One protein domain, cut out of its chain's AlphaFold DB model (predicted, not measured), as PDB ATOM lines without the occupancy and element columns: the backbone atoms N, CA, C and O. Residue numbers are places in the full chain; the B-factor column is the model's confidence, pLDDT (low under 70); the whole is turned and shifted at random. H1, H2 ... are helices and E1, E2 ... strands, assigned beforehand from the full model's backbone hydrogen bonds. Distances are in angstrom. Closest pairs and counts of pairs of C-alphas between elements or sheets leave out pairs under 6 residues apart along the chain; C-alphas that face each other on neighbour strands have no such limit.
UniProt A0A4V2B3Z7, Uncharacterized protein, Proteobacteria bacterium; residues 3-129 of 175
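This is residues 3 to 129 of the 175 residues of an uncharacterized protein of Proteobacteria bacterium (UniProt A0A4V2B3Z7). A strongly twisted, curled sheet of four strands, E2 to E5, makes one part of the domain, and the long helix H2 stands off one end of it, with E1 and the short H1 and H3 between. Residues 52 to 55 of a long unnamed stretch pass over one face of E2 and E3. The printed 127 residues run H1 H2 E1 H3 E2 E3 E4 E5 H4, class mixed; the sheet's order is E2 E3 E4 E5, antiparallel. The whole is compact, radius of gyration of the C-alphas 15.9 A, spanning 40 by 33 by 32 A.

E2 is residues 70 to 76, 20.7 A, from C-alpha 70 at (25.862, 95.262, 82.698). E3 is 83 to 91, 24.4 A; E4 is 103 to 111, 23.9 A; E5 is 114 to 123, 25.6 A, ending at (9.804, 107.996, 78.436). H2 is 17 to 34, 26.2 A; H1 is 7 to 10, E1 38 to 40, H3 62 to 65, H4 125 to 128.

E2 to E5 form a meander, each strand the antiparallel neighbour of the one before. N 73 and O 87 of E2 and E3 are 2.8 A apart, N 86 and O 104 of E3 and E4 2.8 A, N 105 and O 121 of E4 and E5 2.8 A, within hydrogen-bond range. E5 bends by 50 degrees at residue 120. H4 only grazes the sheet. H2 touches H3 with residues 17 to 24 alone, the closest C-alphas those of Ala 20 and Leu 64, 6.6 A. H2 and the sheet's strands are apart. The closest C-alphas of H1 and E1, Leu 7 and Ile 40, are 6.6 A apart. E1 pairs with no named strand. In H2 every O i to N i+4 pair is within hydrogen-bond range; H1, H3 and H4 are too short for one.

The C-alphas farthest apart, of Arg 33 and Gln 79, are 44.0 A apart. The printed part has no cut; the links E1 to H3 and E3 to E4 are long. Residues 8 to 18 and 59 to 63 have pLDDT under 70.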
ATOM      1  N   ILE A   3      20.714  81.179  80.009       91.94
ATOM      2  CA  ILE A   3      19.759  81.909  80.852       91.94
ATOM      3  C   ILE A   3      19.596  81.136  82.157       91.94
ATOM      4  O   ILE A   3      19.397  79.924  82.136       91.94
ATOM      5  N   VAL A   4      19.697  81.839  83.280       88.12
ATOM      6  CA  VAL A   4      19.559  81.278  84.626       88.12
ATOM      7  C   VAL A   4      18.352  81.919  85.309       88.12
ATOM      8  O   VAL A   4      18.384  83.117  85.594       88.12
ATOM      9  N   ASP A   5      17.321  81.120  85.596       84.31
ATOM     10  CA  ASP A   5      16.097  81.541  86.291       84.31
ATOM     11  C   ASP A   5      15.809  80.629  87.502       84.31
ATOM     12  O   ASP A   5      15.562  79.440  87.322       84.31
ATOM     13  N   ASN A   6      15.870  81.083  88.757       73.06
ATOM     14  CA  ASN A   6      16.369  82.366  89.273       73.06
ATOM     15  C   ASN A   6      17.636  82.130  90.107       73.06
ATOM     16  O   ASN A   6      17.823  81.061  90.692       73.06
ATOM     17  N   LEU A   7      18.484  83.153  90.234       74.38
ATOM     18  CA  LEU A   7      19.671  83.160  91.086       74.38
ATOM     19  C   LEU A   7      19.409  82.710  92.534       74.38
ATOM     20  O   LEU A   7      20.312  82.155  93.158       74.38
ATOM     21  N   THR A   8      18.199  82.919  93.064       67.94
ATOM     22  CA  THR A   8      17.812  82.447  94.405       67.94
ATOM     23  C   THR A   8      17.978  80.933  94.560       67.94
ATOM     24  O   THR A   8      18.459  80.498  95.596       67.94
ATOM     25  N   PHE A   9      17.672  80.133  93.532       61.22
ATOM     26  CA  PHE A   9      17.806  78.670  93.591       61.22
ATOM     27  C   PHE A   9      19.258  78.185  93.547       61.22
ATOM     28  O   PHE A   9      19.554  77.074  93.974       61.22
ATOM     29  N   LEU A  10      20.175  79.009  93.035       60.44
ATOM     30  CA  LEU A  10      21.604  78.691  93.001       60.44
ATOM     31  C   LEU A  10      22.330  79.058  94.300       60.44
ATOM     32  O   LEU A  10      23.524  78.787  94.435       60.44
ATOM     33  N   ARG A  11      21.632  79.692  95.242       60.59
ATOM     34  CA  ARG A  11      22.140  79.986  96.577       60.59
ATOM     35  C   ARG A  11      21.644  78.886  97.514       60.59
ATOM     36  O   ARG A  11      20.445  78.770  97.730       60.59
ATOM     37  N   GLN A  12      22.558  78.075  98.046       53.59
ATOM     38  CA  GLN A  12      22.244  77.249  99.216       53.59
ATOM     39  C   GLN A  12      21.882  78.171 100.391       53.59
ATOM     40  O   GLN A  12      22.335  79.317 100.426       53.59
ATOM     41  N   ASP A  13      21.017  77.686 101.282       48.62
ATOM     42  CA  ASP A  13      20.408  78.441 102.379       48.62
ATOM     43  C   ASP A  13      21.364  79.432 103.076       48.62
ATOM     44  O   ASP A  13      22.493  79.101 103.429       48.62
ATOM     45  N   ASN A  14      20.825  80.624 103.354       42.12
ATOM     46  CA  ASN A  14      21.352  81.700 104.207       42.12
ATOM     47  C   ASN A  14      22.423  82.662 103.650       42.12
ATOM     48  O   ASN A  14      23.623  82.467 103.789       42.12
ATOM     49  N   GLU A  15      21.931  83.809 103.157       51.53
ATOM     50  CA  GLU A  15      22.329  85.194 103.509       51.53
ATOM     51  C   GLU A  15      23.805  85.650 103.496       51.53
ATOM     52  O   GLU A  15      24.070  86.833 103.719       51.53
ATOM     53  N   GLN A  16      24.789  84.815 103.168       56.12
ATOM     54  CA  GLN A  16      26.183  85.246 103.172       56.12
ATOM     55  C   GLN A  16      26.605  85.769 101.799       56.12
ATOM     56  O   GLN A  16      26.632  85.070 100.786       56.12
ATOM     57  N   ALA A  17      27.041  87.030 101.768       59.22
ATOM     58  CA  ALA A  17      27.644  87.660 100.592       59.22
ATOM     59  C   ALA A  17      28.841  86.866 100.010       59.22
ATOM     60  O   ALA A  17      29.207  87.064  98.850       59.22
ATOM     61  N   LYS A  18      29.434  85.961 100.803       63.34
ATOM     62  CA  LYS A  18      30.543  85.076 100.427       63.34
ATOM     63  C   LYS A  18      30.134  84.004  99.405       63.34
ATOM     64  O   LYS A  18      30.882  83.766  98.457       63.34
ATOM     65  N   ASP A  19      28.938  83.434  99.526       70.19
ATOM     66  CA  ASP A  19      28.474  82.371  98.621       70.19
ATOM     67  C   ASP A  19      28.033  82.940  97.274       70.19
ATOM     68  O   ASP A  19      28.357  82.410  96.208       70.19
ATOM     69  N   ALA A  20      27.422  84.124  97.313       70.50
ATOM     70  CA  ALA A  20      27.105  84.926  96.138       70.50
ATOM     71  C   ALA A  20      28.357  85.252  95.294       70.50
ATOM     72  O   ALA A  20      28.327  85.177  94.064       70.50
ATOM     73  N   LEU A  21      29.476  85.575  95.952       76.75
ATOM     74  CA  LEU A  21      30.759  85.837  95.298       76.75
ATOM     75  C   LEU A  21      31.329  84.585  94.615       76.75
ATOM     76  O   LEU A  21      31.797  84.665  93.478       76.75
ATOM     77  N   SER A  22      31.304  83.442  95.304       82.19
ATOM     78  CA  SER A  22      31.795  82.162  94.773       82.19
ATOM     79  C   SER A  22      31.037  81.757  93.506       82.19
ATOM     80  O   SER A  22      31.650  81.424  92.486       82.19
ATOM     81  N   LEU A  23      29.708  81.886  93.531       81.88
ATOM     82  CA  LEU A  23      28.853  81.609  92.382       81.88
ATOM     83  C   LEU A  23      29.192  82.508  91.185       81.88
ATOM     84  O   LEU A  23      29.428  82.007  90.086       81.88
ATOM     85  N   MET A  24      29.295  83.826  91.392       85.50
ATOM     86  CA  MET A  24      29.635  84.754  90.305       85.50
ATOM     87  C   MET A  24      31.011  84.479  89.701       85.50
ATOM     88  O   MET A  24      31.169  84.582  88.485       85.50
ATOM     89  N   ARG A  25      32.006  84.092  90.512       87.94
ATOM     90  CA  ARG A  25      33.334  83.714  90.002       87.94
ATOM     91  C   ARG A  25      33.255  82.520  89.054       87.94
ATOM     92  O   ARG A  25      33.819  82.590  87.967       87.94
ATOM     93  N   ARG A  26      32.506  81.477  89.424       89.06
ATOM     94  CA  ARG A  26      32.289  80.295  88.568       89.06
ATOM     95  C   ARG A  26      31.558  80.655  87.276       89.06
ATOM     96  O   ARG A  26      31.947  80.198  86.206       89.06
ATOM     97  N   LEU A  27      30.544  81.517  87.345       89.88
ATOM     98  CA  LEU A  27      29.827  81.985  86.154       89.88
ATOM     99  C   LEU A  27      30.737  82.795  85.219       89.88
ATOM    100  O   LEU A  27      30.698  82.599  84.007       89.88
ATOM    101  N   ILE A  28      31.604  83.655  85.762       90.75
ATOM    102  CA  ILE A  28      32.606  84.392  84.978       90.75
ATOM    103  C   ILE A  28      33.629  83.442  84.345       90.75
ATOM    104  O   ILE A  28      34.042  83.657  83.206       90.75
ATOM    105  N   GLU A  29      34.046  82.397  85.056       93.25
ATOM    106  CA  GLU A  29      34.949  81.384  84.512       93.25
ATOM    107  C   GLU A  29      34.307  80.652  83.328       93.25
ATOM    108  O   GLU A  29      34.913  80.578  82.262       93.25
ATOM    109  N   LEU A  30      33.053  80.208  83.466       93.00
ATOM    110  CA  LEU A  30      32.288  79.593  82.376       93.00
ATOM    111  C   LEU A  30      32.127  80.545  81.185       93.00
ATOM    112  O   LEU A  30      32.356  80.143  80.044       93.00
ATOM    113  N   LYS A  31      31.790  81.814  81.458       93.62
ATOM    114  CA  LYS A  31      31.695  82.881  80.453       93.62
ATOM    115  C   LYS A  31      32.973  82.956  79.617       93.62
ATOM    116  O   LYS A  31      32.902  82.957  78.394       93.62
ATOM    117  N   LYS A  32      34.135  83.005  80.275       93.81
ATOM    118  CA  LYS A  32      35.442  83.133  79.614       93.81
ATOM    119  C   LYS A  32      35.858  81.854  78.897       93.81
ATOM    120  O   LYS A  32      36.266  81.921  77.745       93.81
ATOM    121  N   ARG A  33      35.737  80.703  79.562       96.38
ATOM    122  CA  ARG A  33      36.184  79.404  79.042       96.38
ATOM    123  C   ARG A  33      35.447  78.999  77.770       96.38
ATOM    124  O   ARG A  33      36.056  78.404  76.891       96.38
ATOM    125  N   TYR A  34      34.158  79.319  77.683       95.94
ATOM    126  CA  TYR A  34      33.293  78.880  76.587       95.94
ATOM    127  C   TYR A  34      32.754  80.032  75.724       95.94
ATOM    128  O   TYR A  34      31.904  79.799  74.871       95.94
ATOM    129  N   GLY A  35      33.200  81.273  75.949       94.25
ATOM    130  CA  GLY A  35      32.730  82.443  75.195       94.25
ATOM    131  C   GLY A  35      31.222  82.700  75.328       94.25
ATOM    132  O   GLY A  35      30.573  83.109  74.369       94.25
ATOM    133  N   LEU A  36      30.635  82.417  76.494       94.19
ATOM    134  CA  LEU A  36      29.185  82.479  76.690       94.19
ATOM    135  C   LEU A  36      28.707  83.892  77.024       94.19
ATOM    136  O   LEU A  36      29.284  84.576  77.864       94.19
ATOM    137  N   SER A  37      27.553  84.267  76.479       93.12
ATOM    138  CA  SER A  37      26.690  85.298  77.065       93.12
ATOM    139  C   SER A  37      25.775  84.651  78.101       93.12
ATOM    140  O   SER A  37      25.048  83.710  77.766       93.12
ATOM    141  N   ILE A  38      25.822  85.143  79.342       93.12
ATOM    142  CA  ILE A  38      25.037  84.628  80.470       93.12
ATOM    143  C   ILE A  38      24.070  85.720  80.937       93.12
ATOM    144  O   ILE A  38      24.508  86.801  81.325       93.12
ATOM    145  N   LEU A  39      22.771  85.420  80.916       92.88
ATOM    146  CA  LEU A  39      21.714  86.243  81.499       92.88
ATOM    147  C   LEU A  39      21.241  85.593  82.799       92.88
ATOM    148  O   LEU A  39      20.895  84.414  82.820       92.88
ATOM    149  N   ILE A  40      21.224  86.366  83.880       89.69
ATOM    150  CA  ILE A  40      20.838  85.895  85.210       89.69
ATOM    151  C   ILE A  40      19.610  86.680  85.651       89.69
ATOM    152  O   ILE A  40      19.659  87.909  85.708       89.69
ATOM    153  N   LEU A  41      18.533  85.975  85.991       89.00
ATOM    154  CA  LEU A  41      17.350  86.570  86.597       89.00
ATOM    155  C   LEU A  41      17.518  86.589  88.115       89.00
ATOM    156  O   LEU A  41      17.914  85.593  88.720       89.00
ATOM    157  N   ALA A  42      17.253  87.747  88.714       84.44
ATOM    158  CA  ALA A  42      17.353  87.971  90.147       84.44
ATOM    159  C   ALA A  42      16.133  88.751  90.636       84.44
ATOM    160  O   ALA A  42      15.662  89.674  89.970       84.44
ATOM    161  N   HIS A  43      15.613  88.379  91.804       80.44
ATOM    162  CA  HIS A  43      14.496  89.100  92.409       80.44
ATOM    163  C   HIS A  43      14.958  90.393  93.094       80.44
ATOM    164  O   HIS A  43      16.030  90.459  93.698       80.44
ATOM    165  N   THR A  44      14.105  91.415  93.040       73.38
ATOM    166  CA  THR A  44      14.208  92.594  93.906       73.38
ATOM    167  C   THR A  44      13.431  92.332  95.202       73.38
ATOM    168  O   THR A  44      12.373  91.698  95.137       73.38
ATOM    169  N   PRO A  45      13.873  92.820  96.377       74.56
ATOM    170  CA  PRO A  45      13.037  92.798  97.571       74.56
ATOM    171  C   PRO A  45      11.807  93.702  97.373       74.56
ATOM    172  O   PRO A  45      11.700  94.434  96.383       74.56
ATOM    173  N   LYS A  46      10.856  93.666  98.318       74.12
ATOM    174  CA  LYS A  46       9.698  94.573  98.288       74.12
ATOM    175  C   LYS A  46      10.186  96.028  98.276       74.12
ATOM    176  O   LYS A  46      10.924  96.442  99.165       74.12
ATOM    177  N   ARG A  47       9.744  96.792  97.275       81.88
ATOM    178  CA  ARG A  47      10.118  98.190  97.019       81.88
ATOM    179  C   ARG A  47       8.881  99.080  97.020       81.88
ATOM    180  O   ARG A  47       7.794  98.636  96.656       81.88
ATOM    181  N   HIS A  48       9.064 100.346  97.389       81.06
ATOM    182  CA  HIS A  48       8.037 101.366  97.213       81.06
ATOM    183  C   HIS A  48       7.884 101.716  95.715       81.06
ATOM    184  O   HIS A  48       8.875 102.109  95.099       81.06
ATOM    185  N   PRO A  49       6.682 101.617  95.113       81.75
ATOM    186  CA  PRO A  49       6.482 101.864  93.676       81.75
ATOM    187  C   PRO A  49       6.735 103.310  93.218       81.75
ATOM    188  O   PRO A  49       6.796 103.571  92.023       81.75
ATOM    189  N   GLY A  50       6.854 104.249  94.159       85.12
ATOM    190  CA  GLY A  50       7.245 105.637  93.892       85.12
ATOM    191  C   GLY A  50       8.759 105.872  93.832       85.12
ATOM    192  O   GLY A  50       9.175 106.995  93.588       85.12
ATOM    193  N   ASN A  51       9.582 104.850  94.096       88.50
ATOM    194  CA  ASN A  51      11.037 104.993  94.085       88.50
ATOM    195  C   ASN A  51      11.617 104.569  92.724       88.50
ATOM    196  O   ASN A  51      11.267 103.480  92.249       88.50
ATOM    197  N   PRO A  52      12.549 105.359  92.156       91.56
ATOM    198  CA  PRO A  52      13.331 104.978  90.983       91.56
ATOM    199  C   PRO A  52      14.020 103.619  91.134       91.56
ATOM    200  O   PRO A  52      14.478 103.256  92.221       91.56
ATOM    201  N   LEU A  53      14.148 102.892  90.028       93.00
ATOM    202  CA  LEU A  53      14.957 101.687  89.912       93.00
ATOM    203  C   LEU A  53      16.442 102.020  89.969       93.00
ATOM    204  O   LEU A  53      16.964 102.835  89.207       93.00
ATOM    205  N   THR A  54      17.163 101.316  90.827       91.06
ATOM    206  CA  THR A  54      18.602 101.473  91.000       91.06
ATOM    207  C   THR A  54      19.278 100.121  91.186       91.06
ATOM    208  O   THR A  54      18.662  99.103  91.499       91.06
ATOM    209  N   GLN A  55      20.606 100.108  91.081       87.62
ATOM    210  CA  GLN A  55      21.409  98.935  91.431       87.62
ATOM    211  C   GLN A  55      21.260  98.483  92.895       87.62
ATOM    212  O   GLN A  55      21.643  97.364  93.234       87.62
ATOM    213  N   ASN A  56      20.724  99.340  93.771       84.06
ATOM    214  CA  ASN A  56      20.505  99.010  95.176       84.06
ATOM    215  C   ASN A  56      19.271  98.122  95.388       84.06
ATOM    216  O   ASN A  56      19.131  97.559  96.470       84.06
ATOM    217  N   ASP A  57      18.420  97.974  94.372       83.19
ATOM    218  CA  ASP A  57      17.197  97.173  94.447       83.19
ATOM    219  C   ASP A  57      17.445  95.674  94.217       83.19
ATOM    220  O   ASP A  57      16.507  94.882  94.240       83.19
ATOM    221  N   LEU A  58      18.692  95.242  94.010       79.38
ATOM    222  CA  LEU A  58      19.034  93.825  93.892       79.38
ATOM    223  C   LEU A  58      19.050  93.141  95.271       79.38
ATOM    224  O   LEU A  58      19.806  93.539  96.163       79.38
ATOM    225  N   ALA A  59      18.266  92.070  95.442       66.88
ATOM    226  CA  ALA A  59      18.224  91.327  96.699       66.88
ATOM    227  C   ALA A  59      19.542  90.585  96.990       66.88
ATOM    228  O   ALA A  59      20.182  90.010  96.108       66.88
ATOM    229  N   GLY A  60      19.929  90.542  98.268       58.88
ATOM    230  CA  GLY A  60      20.911  89.578  98.765       58.88
ATOM    231  C   GLY A  60      22.379  89.836  98.408       58.88
ATOM    232  O   GLY A  60      23.170  88.909  98.568       58.88
ATOM    233  N   SER A  61      22.749  91.023  97.900       61.00
ATOM    234  CA  SER A  61      24.063  91.689  98.063       61.00
ATOM    235  C   SER A  61      24.356  92.634  96.892       61.00
ATOM    236  O   SER A  61      24.489  92.187  95.751       61.00
ATOM    237  N   LYS A  62      24.607  93.923  97.182       65.94
ATOM    238  CA  LYS A  62      25.144  94.895  96.204       65.94
ATOM    239  C   LYS A  62      26.437  94.411  95.536       65.94
ATOM    240  O   LYS A  62      26.780  94.853  94.448       65.94
ATOM    241  N   MET A  63      27.162  93.487  96.167       69.88
ATOM    242  CA  MET A  63      28.393  92.927  95.622       69.88
ATOM    243  C   MET A  63      28.150  92.133  94.329       69.88
ATOM    244  O   MET A  63      29.008  92.140  93.458       69.88
ATOM    245  N   LEU A  64      26.986  91.492  94.160       76.75
ATOM    246  CA  LEU A  64      26.690  90.706  92.958       76.75
ATOM    247  C   LEU A  64      26.684  91.552  91.695       76.75
ATOM    248  O   LEU A  64      27.343  91.209  90.713       76.75
ATOM    249  N   ILE A  65      25.956  92.670  91.735       83.81
ATOM    250  CA  ILE A  65      25.837  93.545  90.574       83.81
ATOM    251  C   ILE A  65      27.216  94.063  90.175       83.81
ATOM    252  O   ILE A  65      27.493  94.217  88.993       83.81
ATOM    253  N   ASN A  66      28.130  94.232  91.139       83.12
ATOM    254  CA  ASN A  66      29.504  94.638  90.879       83.12
ATOM    255  C   ASN A  66      30.295  93.659  90.028       83.12
ATOM    256  O   ASN A  66      31.272  94.116  89.445       83.12
ATOM    257  N   PHE A  67      29.889  92.392  89.907       84.75
ATOM    258  CA  PHE A  67      30.535  91.398  89.046       84.75
ATOM    259  C   PHE A  67      29.969  91.346  87.628       84.75
ATOM    260  O   PHE A  67      30.687  90.905  86.727       84.75
ATOM    261  N   CYS A  68      28.753  91.845  87.412       87.94
ATOM    262  CA  CYS A  68      28.129  91.897  86.097       87.94
ATOM    263  C   CYS A  68      28.773  92.972  85.210       87.94
ATOM    264  O   CYS A  68      29.145  94.049  85.686       87.94
ATOM    265  N   ASP A  69      28.872  92.690  83.909       90.00
ATOM    266  CA  ASP A  69      29.333  93.669  82.913       90.00
ATOM    267  C   ASP A  69      28.279  94.744  82.626       90.00
ATOM    268  O   ASP A  69      28.615  95.902  82.382       90.00
ATOM    269  N   GLY A  70      27.007  94.367  82.735       91.81
ATOM    270  CA  GLY A  70      25.862  95.262  82.698       91.81
ATOM    271  C   GLY A  70      24.684  94.664  83.459       91.81
ATOM    272  O   GLY A  70      24.674  93.468  83.765       91.81
ATOM    273  N   ALA A  71      23.713  95.500  83.802       92.62
ATOM    274  CA  ALA A  71      22.461  95.076  84.408       92.62
ATOM    275  C   ALA A  71      21.339  96.044  84.037       92.62
ATOM    276  O   ALA A  71      21.534  97.260  83.995       92.62
ATOM    277  N   PHE A  72      20.151  95.490  83.842       94.62
ATOM    278  CA  PHE A  72      18.915  96.237  83.684       94.62
ATOM    279  C   PHE A  72      17.876  95.719  84.675       94.62
ATOM    280  O   PHE A  72      17.973  94.597  85.173       94.62
ATOM    281  N   ALA A  73      16.892  96.555  84.967       94.38
ATOM    282  CA  ALA A  73      15.750  96.214  85.789       94.38
ATOM    283  C   ALA A  73      14.457  96.523  85.039       94.38
ATOM    284  O   ALA A  73      14.407  97.418  84.198       94.38
ATOM    285  N   ILE A  74      13.418  95.754  85.360       95.31
ATOM    286  CA  ILE A  74      12.091  95.887  84.770       95.31
ATOM    287  C   ILE A  74      11.144  96.376  85.863       95.31
ATOM    288  O   ILE A  74      10.991  95.732  86.904       95.31
ATOM    289  N   GLY A  75      10.532  97.533  85.640       93.94
ATOM    290  CA  GLY A  75       9.528  98.127  86.512       93.94
ATOM    291  C   GLY A  75       8.119  97.951  85.957       93.94
ATOM    292  O   GLY A  75       7.917  97.881  84.746       93.94
ATOM    293  N   ALA A  76       7.133  97.877  86.851       94.19
ATOM    294  CA  ALA A  76       5.732  98.051  86.486       94.19
ATOM    295  C   ALA A  76       5.408  99.542  86.428       94.19
ATOM    296  O   ALA A  76       5.740 100.265  87.366       94.19
ATOM    297  N   SER A  77       4.783  99.979  85.337       94.88
ATOM    298  CA  SER A  77       4.388 101.372  85.160       94.88
ATOM    299  C   SER A  77       3.097 101.673  85.918       94.88
ATOM    300  O   SER A  77       2.155 100.881  85.886       94.88
ATOM    301  N   SER A  78       3.033 102.832  86.573       92.94
ATOM    302  CA  SER A  78       1.803 103.357  87.178       92.94
ATOM    303  C   SER A  78       0.743 103.763  86.144       92.94
ATOM    304  O   SER A  78      -0.428 103.864  86.499       92.94
ATOM    305  N   GLN A  79       1.122 103.939  84.874       91.94
ATOM    306  CA  GLN A  79       0.231 104.405  83.808       91.94
ATOM    307  C   GLN A  79      -0.673 103.307  83.221       91.94
ATOM    308  O   GLN A  79      -1.627 103.611  82.510       91.94
ATOM    309  N   GLY A  80      -0.410 102.022  83.497       89.25
ATOM    310  CA  GLY A  80      -1.239 100.941  82.961       89.25
ATOM    311  C   GLY A  80      -0.866  99.545  83.455       89.25
ATOM    312  O   GLY A  80       0.303  99.203  83.606       89.25
ATOM    313  N   VAL A  81      -1.878  98.692  83.650       84.50
ATOM    314  CA  VAL A  81      -1.746  97.342  84.240       84.50
ATOM    315  C   VAL A  81      -0.808  96.422  83.428       84.50
ATOM    316  O   VAL A  81      -0.079  95.600  83.996       84.50
ATOM    317  N   GLY A  82      -0.750  96.603  82.105       91.00
ATOM    318  CA  GLY A  82       0.121  95.856  81.185       91.00
ATOM    319  C   GLY A  82       1.448  96.538  80.840       91.00
ATOM    320  O   GLY A  82       2.285  95.918  80.184       91.00
ATOM    321  N   LEU A  83       1.667  97.779  81.285       96.12
ATOM    322  CA  LEU A  83       2.849  98.555  80.922       96.12
ATOM    323  C   LEU A  83       4.028  98.248  81.840       96.12
ATOM    324  O   LEU A  83       3.907  98.072  83.060       96.12
ATOM    325  N   ARG A  84       5.198  98.158  81.226       97.19
ATOM    326  CA  ARG A  84       6.476  97.870  81.860       97.19
ATOM    327  C   ARG A  84       7.510  98.838  81.317       97.19
ATOM    328  O   ARG A  84       7.453  99.195  80.146       97.19
ATOM    329  N   TYR A  85       8.452  99.228  82.159       97.31
ATOM    330  CA  TYR A  85       9.600 100.016  81.730       97.31
ATOM    331  C   TYR A  85      10.893  99.268  82.038       97.31
ATOM    332  O   TYR A  85      11.000  98.598  83.067       97.31
ATOM    333  N   ILE A  86      11.864  99.345  81.132       97.50
ATOM    334  CA  ILE A  86      13.184  98.733  81.278       97.50
ATOM    335  C   ILE A  86      14.202  99.850  81.448       97.50
ATOM    336  O   ILE A  86      14.299 100.755  80.619       97.50
ATOM    337  N   LYS A  87      14.972  99.757  82.528       96.75
ATOM    338  CA  LYS A  87      15.999 100.725  82.891       96.75
ATOM    339  C   LYS A  87      17.331 100.026  83.052       96.75
ATOM    340  O   LYS A  87      17.440  99.048  83.794       96.75
ATOM    341  N   GLU A  88      18.369 100.546  82.422       95.62
ATOM    342  CA  GLU A  88      19.722 100.106  82.706       95.62
ATOM    343  C   GLU A  88      20.181 100.671  84.058       95.62
ATOM    344  O   GLU A  88      20.161 101.876  84.323       95.62
ATOM    345  N   ILE A  89      20.615  99.780  84.944       92.94
ATOM    346  CA  ILE A  89      21.018 100.105  86.317       92.94
ATOM    347  C   ILE A  89      22.522  99.918  86.545       92.94
ATOM    348  O   ILE A  89      23.028 100.390  87.563       92.94
ATOM    349  N   LYS A  90      23.238  99.276  85.609       91.69
ATOM    350  CA  LYS A  90      24.703  99.147  85.613       91.69
ATOM    351  C   LYS A  90      25.272  98.951  84.207       91.69
ATOM    352  O   LYS A  90      24.762  98.129  83.449       91.69
ATOM    353  N   GLN A  91      26.390  99.621  83.921       90.00
ATOM    354  CA  GLN A  91      27.191  99.487  82.706       90.00
ATOM    355  C   GLN A  91      28.665  99.653  83.074       90.00
ATOM    356  O   GLN A  91      28.996 100.474  83.930       90.00
ATOM    357  N   ARG A  92      29.550  98.849  82.475       83.44
ATOM    358  CA  ARG A  92      31.006  98.979  82.670       83.44
ATOM    359  C   ARG A  92      31.738  99.642  81.510       83.44
ATOM    360  O   ARG A  92      32.714 100.336  81.753       83.44
ATOM    361  N   ASN A  93      31.304  99.384  80.279       81.06
ATOM    362  CA  ASN A  93      32.115  99.644  79.085       81.06
ATOM    363  C   ASN A  93      31.466 100.632  78.106       81.06
ATOM    364  O   ASN A  93      32.046 100.912  77.064       81.06
ATOM    365  N   THR A  94      30.255 101.105  78.399       81.56
ATOM    366  CA  THR A  94      29.472 101.975  77.515       81.56
ATOM    367  C   THR A  94      28.714 102.999  78.339       81.56
ATOM    368  O   THR A  94      28.387 102.739  79.503       81.56
ATOM    369  N   ASP A  95      28.380 104.122  77.710       84.75
ATOM    370  CA  ASP A  95      27.483 105.106  78.302       84.75
ATOM    371  C   ASP A  95      26.109 104.493  78.574       84.75
ATOM    372  O   ASP A  95      25.650 103.578  77.875       84.75
ATOM    373  N   LYS A  96      25.460 104.988  79.629       84.44
ATOM    374  CA  LYS A  96      24.093 104.599  79.960       84.44
ATOM    375  C   LYS A  96      23.156 105.200  78.919       84.44
ATOM    376  O   LYS A  96      23.032 106.417  78.847       84.44
ATOM    377  N   ARG A  97      22.507 104.338  78.133       90.25
ATOM    378  CA  ARG A  97      21.575 104.754  77.079       90.25
ATOM    379  C   ARG A  97      20.144 104.809  77.589       90.25
ATOM    380  O   ARG A  97      19.404 105.692  77.179       90.25
ATOM    381  N   TYR A  98      19.769 103.875  78.464       94.75
ATOM    382  CA  TYR A  98      18.406 103.790  78.986       94.75
ATOM    383  C   TYR A  98      18.388 104.042  80.492       94.75
ATOM    384  O   TYR A  98      18.416 103.111  81.304       94.75
ATOM    385  N   GLY A  99      18.447 105.323  80.854       93.31
ATOM    386  CA  GLY A  99      18.509 105.810  82.227       93.31
ATOM    387  C   GLY A  99      17.198 106.396  82.732       93.31
ATOM    388  O   GLY A  99      16.123 106.055  82.257       93.31
ATOM    389  N   ASP A 100      17.306 107.251  83.741       93.38
ATOM    390  CA  ASP A 100      16.184 107.922  84.409       93.38
ATOM    391  C   ASP A 100      15.396 108.822  83.433       93.38
ATOM    392  O   ASP A 100      14.198 109.036  83.599       93.38
ATOM    393  N   ASP A 101      16.078 109.322  82.406       95.88
ATOM    394  CA  ASP A 101      15.615 110.251  81.378       95.88
ATOM    395  C   ASP A 101      15.145 109.571  80.079       95.88
ATOM    396  O   ASP A 101      14.648 110.238  79.173       95.88
ATOM    397  N   SER A 102      15.324 108.254  79.953       96.31
ATOM    398  CA  SER A 102      14.989 107.530  78.723       96.31
ATOM    399  C   SER A 102      14.833 106.030  78.982       96.31
ATOM    400  O   SER A 102      15.614 105.201  78.510       96.31
ATOM    401  N   VAL A 103      13.832 105.642  79.771       97.69
ATOM    402  CA  VAL A 103      13.515 104.221  79.979       97.69
ATOM    403  C   VAL A 103      12.812 103.636  78.752       97.69
ATOM    404  O   VAL A 103      12.072 104.323  78.052       97.69
ATOM    405  N   VAL A 104      13.023 102.345  78.481       98.38
ATOM    406  CA  VAL A 104      12.342 101.642  77.379       98.38
ATOM    407  C   VAL A 104      10.950 101.228  77.828       98.38
ATOM    408  O   VAL A 104      10.831 100.482  78.798       98.38
ATOM    409  N   ILE A 105       9.908 101.647  77.115       98.31
ATOM    410  CA  ILE A 105       8.519 101.318  77.447       98.31
ATOM    411  C   ILE A 105       8.056 100.128  76.631       98.31
ATOM    412  O   ILE A 105       8.193 100.094  75.407       98.31
ATOM    413  N   CYS A 106       7.478  99.158  77.330       98.00
ATOM    414  CA  CYS A 106       6.969  97.931  76.755       98.00
ATOM    415  C   CYS A 106       5.566  97.616  77.276       98.00
ATOM    416  O   CYS A 106       5.263  97.793  78.455       98.00
ATOM    417  N   GLU A 107       4.740  97.037  76.417       96.88
ATOM    418  CA  GLU A 107       3.465  96.439  76.792       96.88
ATOM    419  C   GLU A 107       3.593  94.914  76.833       96.88
ATOM    420  O   GLU A 107       4.192  94.294  75.949       96.88
ATOM    421  N   LEU A 108       3.027  94.290  77.864       94.62
ATOM    422  CA  LEU A 108       2.869  92.842  77.903       94.62
ATOM    423  C   LEU A 108       1.724  92.441  76.975       94.62
ATOM    424  O   LEU A 108       0.562  92.707  77.279       94.62
ATOM    425  N   ARG A 109       2.042  91.752  75.878       93.25
ATOM    426  CA  ARG A 109       1.029  91.144  75.006       93.25
ATOM    427  C   ARG A 109       1.247  89.650  74.891       93.25
ATOM    428  O   ARG A 109       2.367  89.152  75.031       93.25
ATOM    429  N   LYS A 110       0.148  88.946  74.643       93.31
ATOM    430  CA  LYS A 110       0.135  87.511  74.399       93.31
ATOM    431  C   LYS A 110      -0.187  87.266  72.932       93.31
ATOM    432  O   LYS A 110      -1.306  87.521  72.499       93.31
ATOM    433  N   GLU A 111       0.788  86.762  72.193       91.31
ATOM    434  CA  GLU A 111       0.633  86.350  70.803       91.31
ATOM    435  C   GLU A 111       0.607  84.818  70.761       91.31
ATOM    436  O   GLU A 111       1.611  84.138  70.986       91.31
ATOM    437  N   GLY A 112      -0.589  84.253  70.578       90.56
ATOM    438  CA  GLY A 112      -0.808  82.812  70.700       90.56
ATOM    439  C   GLY A 112      -0.451  82.299  72.100       90.56
ATOM    440  O   GLY A 112      -1.093  82.660  73.085       90.56
ATOM    441  N   ASN A 113       0.583  81.459  72.188       91.12
ATOM    442  CA  ASN A 113       1.072  80.882  73.448       91.12
ATOM    443  C   ASN A 113       2.298  81.605  74.020       91.12
ATOM    444  O   ASN A 113       2.862  81.151  75.013       91.12
ATOM    445  N   PHE A 114       2.711  82.720  73.417       91.44
ATOM    446  CA  PHE A 114       3.884  83.471  73.836       91.44
ATOM    447  C   PHE A 114       3.475  84.800  74.474       91.44
ATOM    448  O   PHE A 114       2.853  85.640  73.829       91.44
ATOM    449  N   THR A 115       3.828  84.996  75.745       92.56
ATOM    450  CA  THR A 115       3.700  86.296  76.417       92.56
ATOM    451  C   THR A 115       5.036  87.017  76.332       92.56
ATOM    452  O   THR A 115       6.040  86.504  76.828       92.56
ATOM    453  N   GLY A 116       5.049  88.206  75.733       94.06
ATOM    454  CA  GLY A 116       6.274  88.951  75.467       94.06
ATOM    455  C   GLY A 116       6.121  90.459  75.626       94.06
ATOM    456  O   GLY A 116       5.016  91.008  75.657       94.06
ATOM    457  N   PHE A 117       7.268  91.128  75.715       96.44
ATOM    458  CA  PHE A 117       7.354  92.583  75.696       96.44
ATOM    459  C   PHE A 117       7.232  93.106  74.269       96.44
ATOM    460  O   PHE A 117       7.999  92.707  73.396       96.44
ATOM    461  N   HIS A 118       6.306  94.035  74.063       96.38
ATOM    462  CA  HIS A 118       6.135  94.758  72.811       96.38
ATOM    463  C   HIS A 118       6.574  96.196  73.026       96.38
ATOM    464  O   HIS A 118       6.031  96.873  73.895       96.38
ATOM    465  N   PHE A 119       7.578  96.639  72.274       97.31
ATOM    466  CA  PHE A 119       8.110  97.992  72.388       97.31
ATOM    467  C   PHE A 119       7.039  99.033  72.036       97.31
ATOM    468  O   PHE A 119       6.356  98.906  71.021       97.31
ATOM    469  N   VAL A 120       6.917 100.051  72.884       96.81
ATOM    470  CA  VAL A 120       5.969 101.162  72.734       96.81
ATOM    471  C   VAL A 120       6.709 102.466  72.444       96.81
ATOM    472  O   VAL A 120       6.285 103.232  71.585       96.81
ATOM    473  N   GLY A 121       7.819 102.722  73.138       97.62
ATOM    474  CA  GLY A 121       8.548 103.980  73.022       97.62
ATOM    475  C   GLY A 121       9.576 104.175  74.129       97.62
ATOM    476  O   GLY A 121       9.990 103.218  74.785       97.62
ATOM    477  N   TYR A 122       9.963 105.428  74.335       98.12
ATOM    478  CA  TYR A 122      10.824 105.860  75.431       98.12
ATOM    479  C   TYR A 122      10.108 106.932  76.243       98.12
ATOM    480  O   TYR A 122       9.340 107.704  75.670       98.12
ATOM    481  N   ASP A 123      10.375 106.985  77.543       97.81
ATOM    482  CA  ASP A 123       9.804 107.996  78.436       97.81
ATOM    483  C   ASP A 123      10.747 108.276  79.620       97.81
ATOM    484  O   ASP A 123      11.747 107.574  79.814       97.81
ATOM    485  N   LEU A 124      10.434 109.292  80.421       97.00
ATOM    486  CA  LEU A 124      11.088 109.542  81.702       97.00
ATOM    487  C   LEU A 124      10.622 108.500  82.726       97.00
ATOM    488  O   LEU A 124       9.436 108.195  82.838       97.00
ATOM    489  N   GLU A 125      11.533 107.995  83.557       96.44
ATOM    490  CA  GLU A 125      11.159 107.024  84.592       96.44
ATOM    491  C   GLU A 125      10.112 107.592  85.556       96.44
ATOM    492  O   GLU A 125       9.202 106.874  85.970       96.44
ATOM    493  N   ILE A 126      10.235 108.879  85.899       94.62
ATOM    494  CA  ILE A 126       9.373 109.551  86.876       94.62
ATOM    495  C   ILE A 126       7.888 109.488  86.500       94.62
ATOM    496  O   ILE A 126       7.053 109.329  87.389       94.62
ATOM    497  N   GLU A 127       7.574 109.493  85.204       94.88
ATOM    498  CA  GLU A 127       6.206 109.419  84.676       94.88
ATOM    499  C   GLU A 127       5.562 108.041  84.892       94.88
ATOM    500  O   GLU A 127       4.342 107.882  84.810       94.88
ATOM    501  N   HIS A 128       6.367 107.026  85.212       94.50
ATOM    502  CA  HIS A 128       5.926 105.655  85.467       94.50
ATOM    503  C   HIS A 128       6.002 105.241  86.934       94.50
ATOM    504  O   HIS A 128       5.589 104.129  87.285       94.50
ATOM    505  N   LEU A 129       6.526 106.107  87.800       92.62
ATOM    506  CA  LEU A 129       6.527 105.879  89.236       92.62
ATOM    507  C   LEU A 129       5.134 106.154  89.799       92.62
ATOM    508  O   LEU A 129       4.366 106.977  89.297       92.62
TER     509      LEU A 129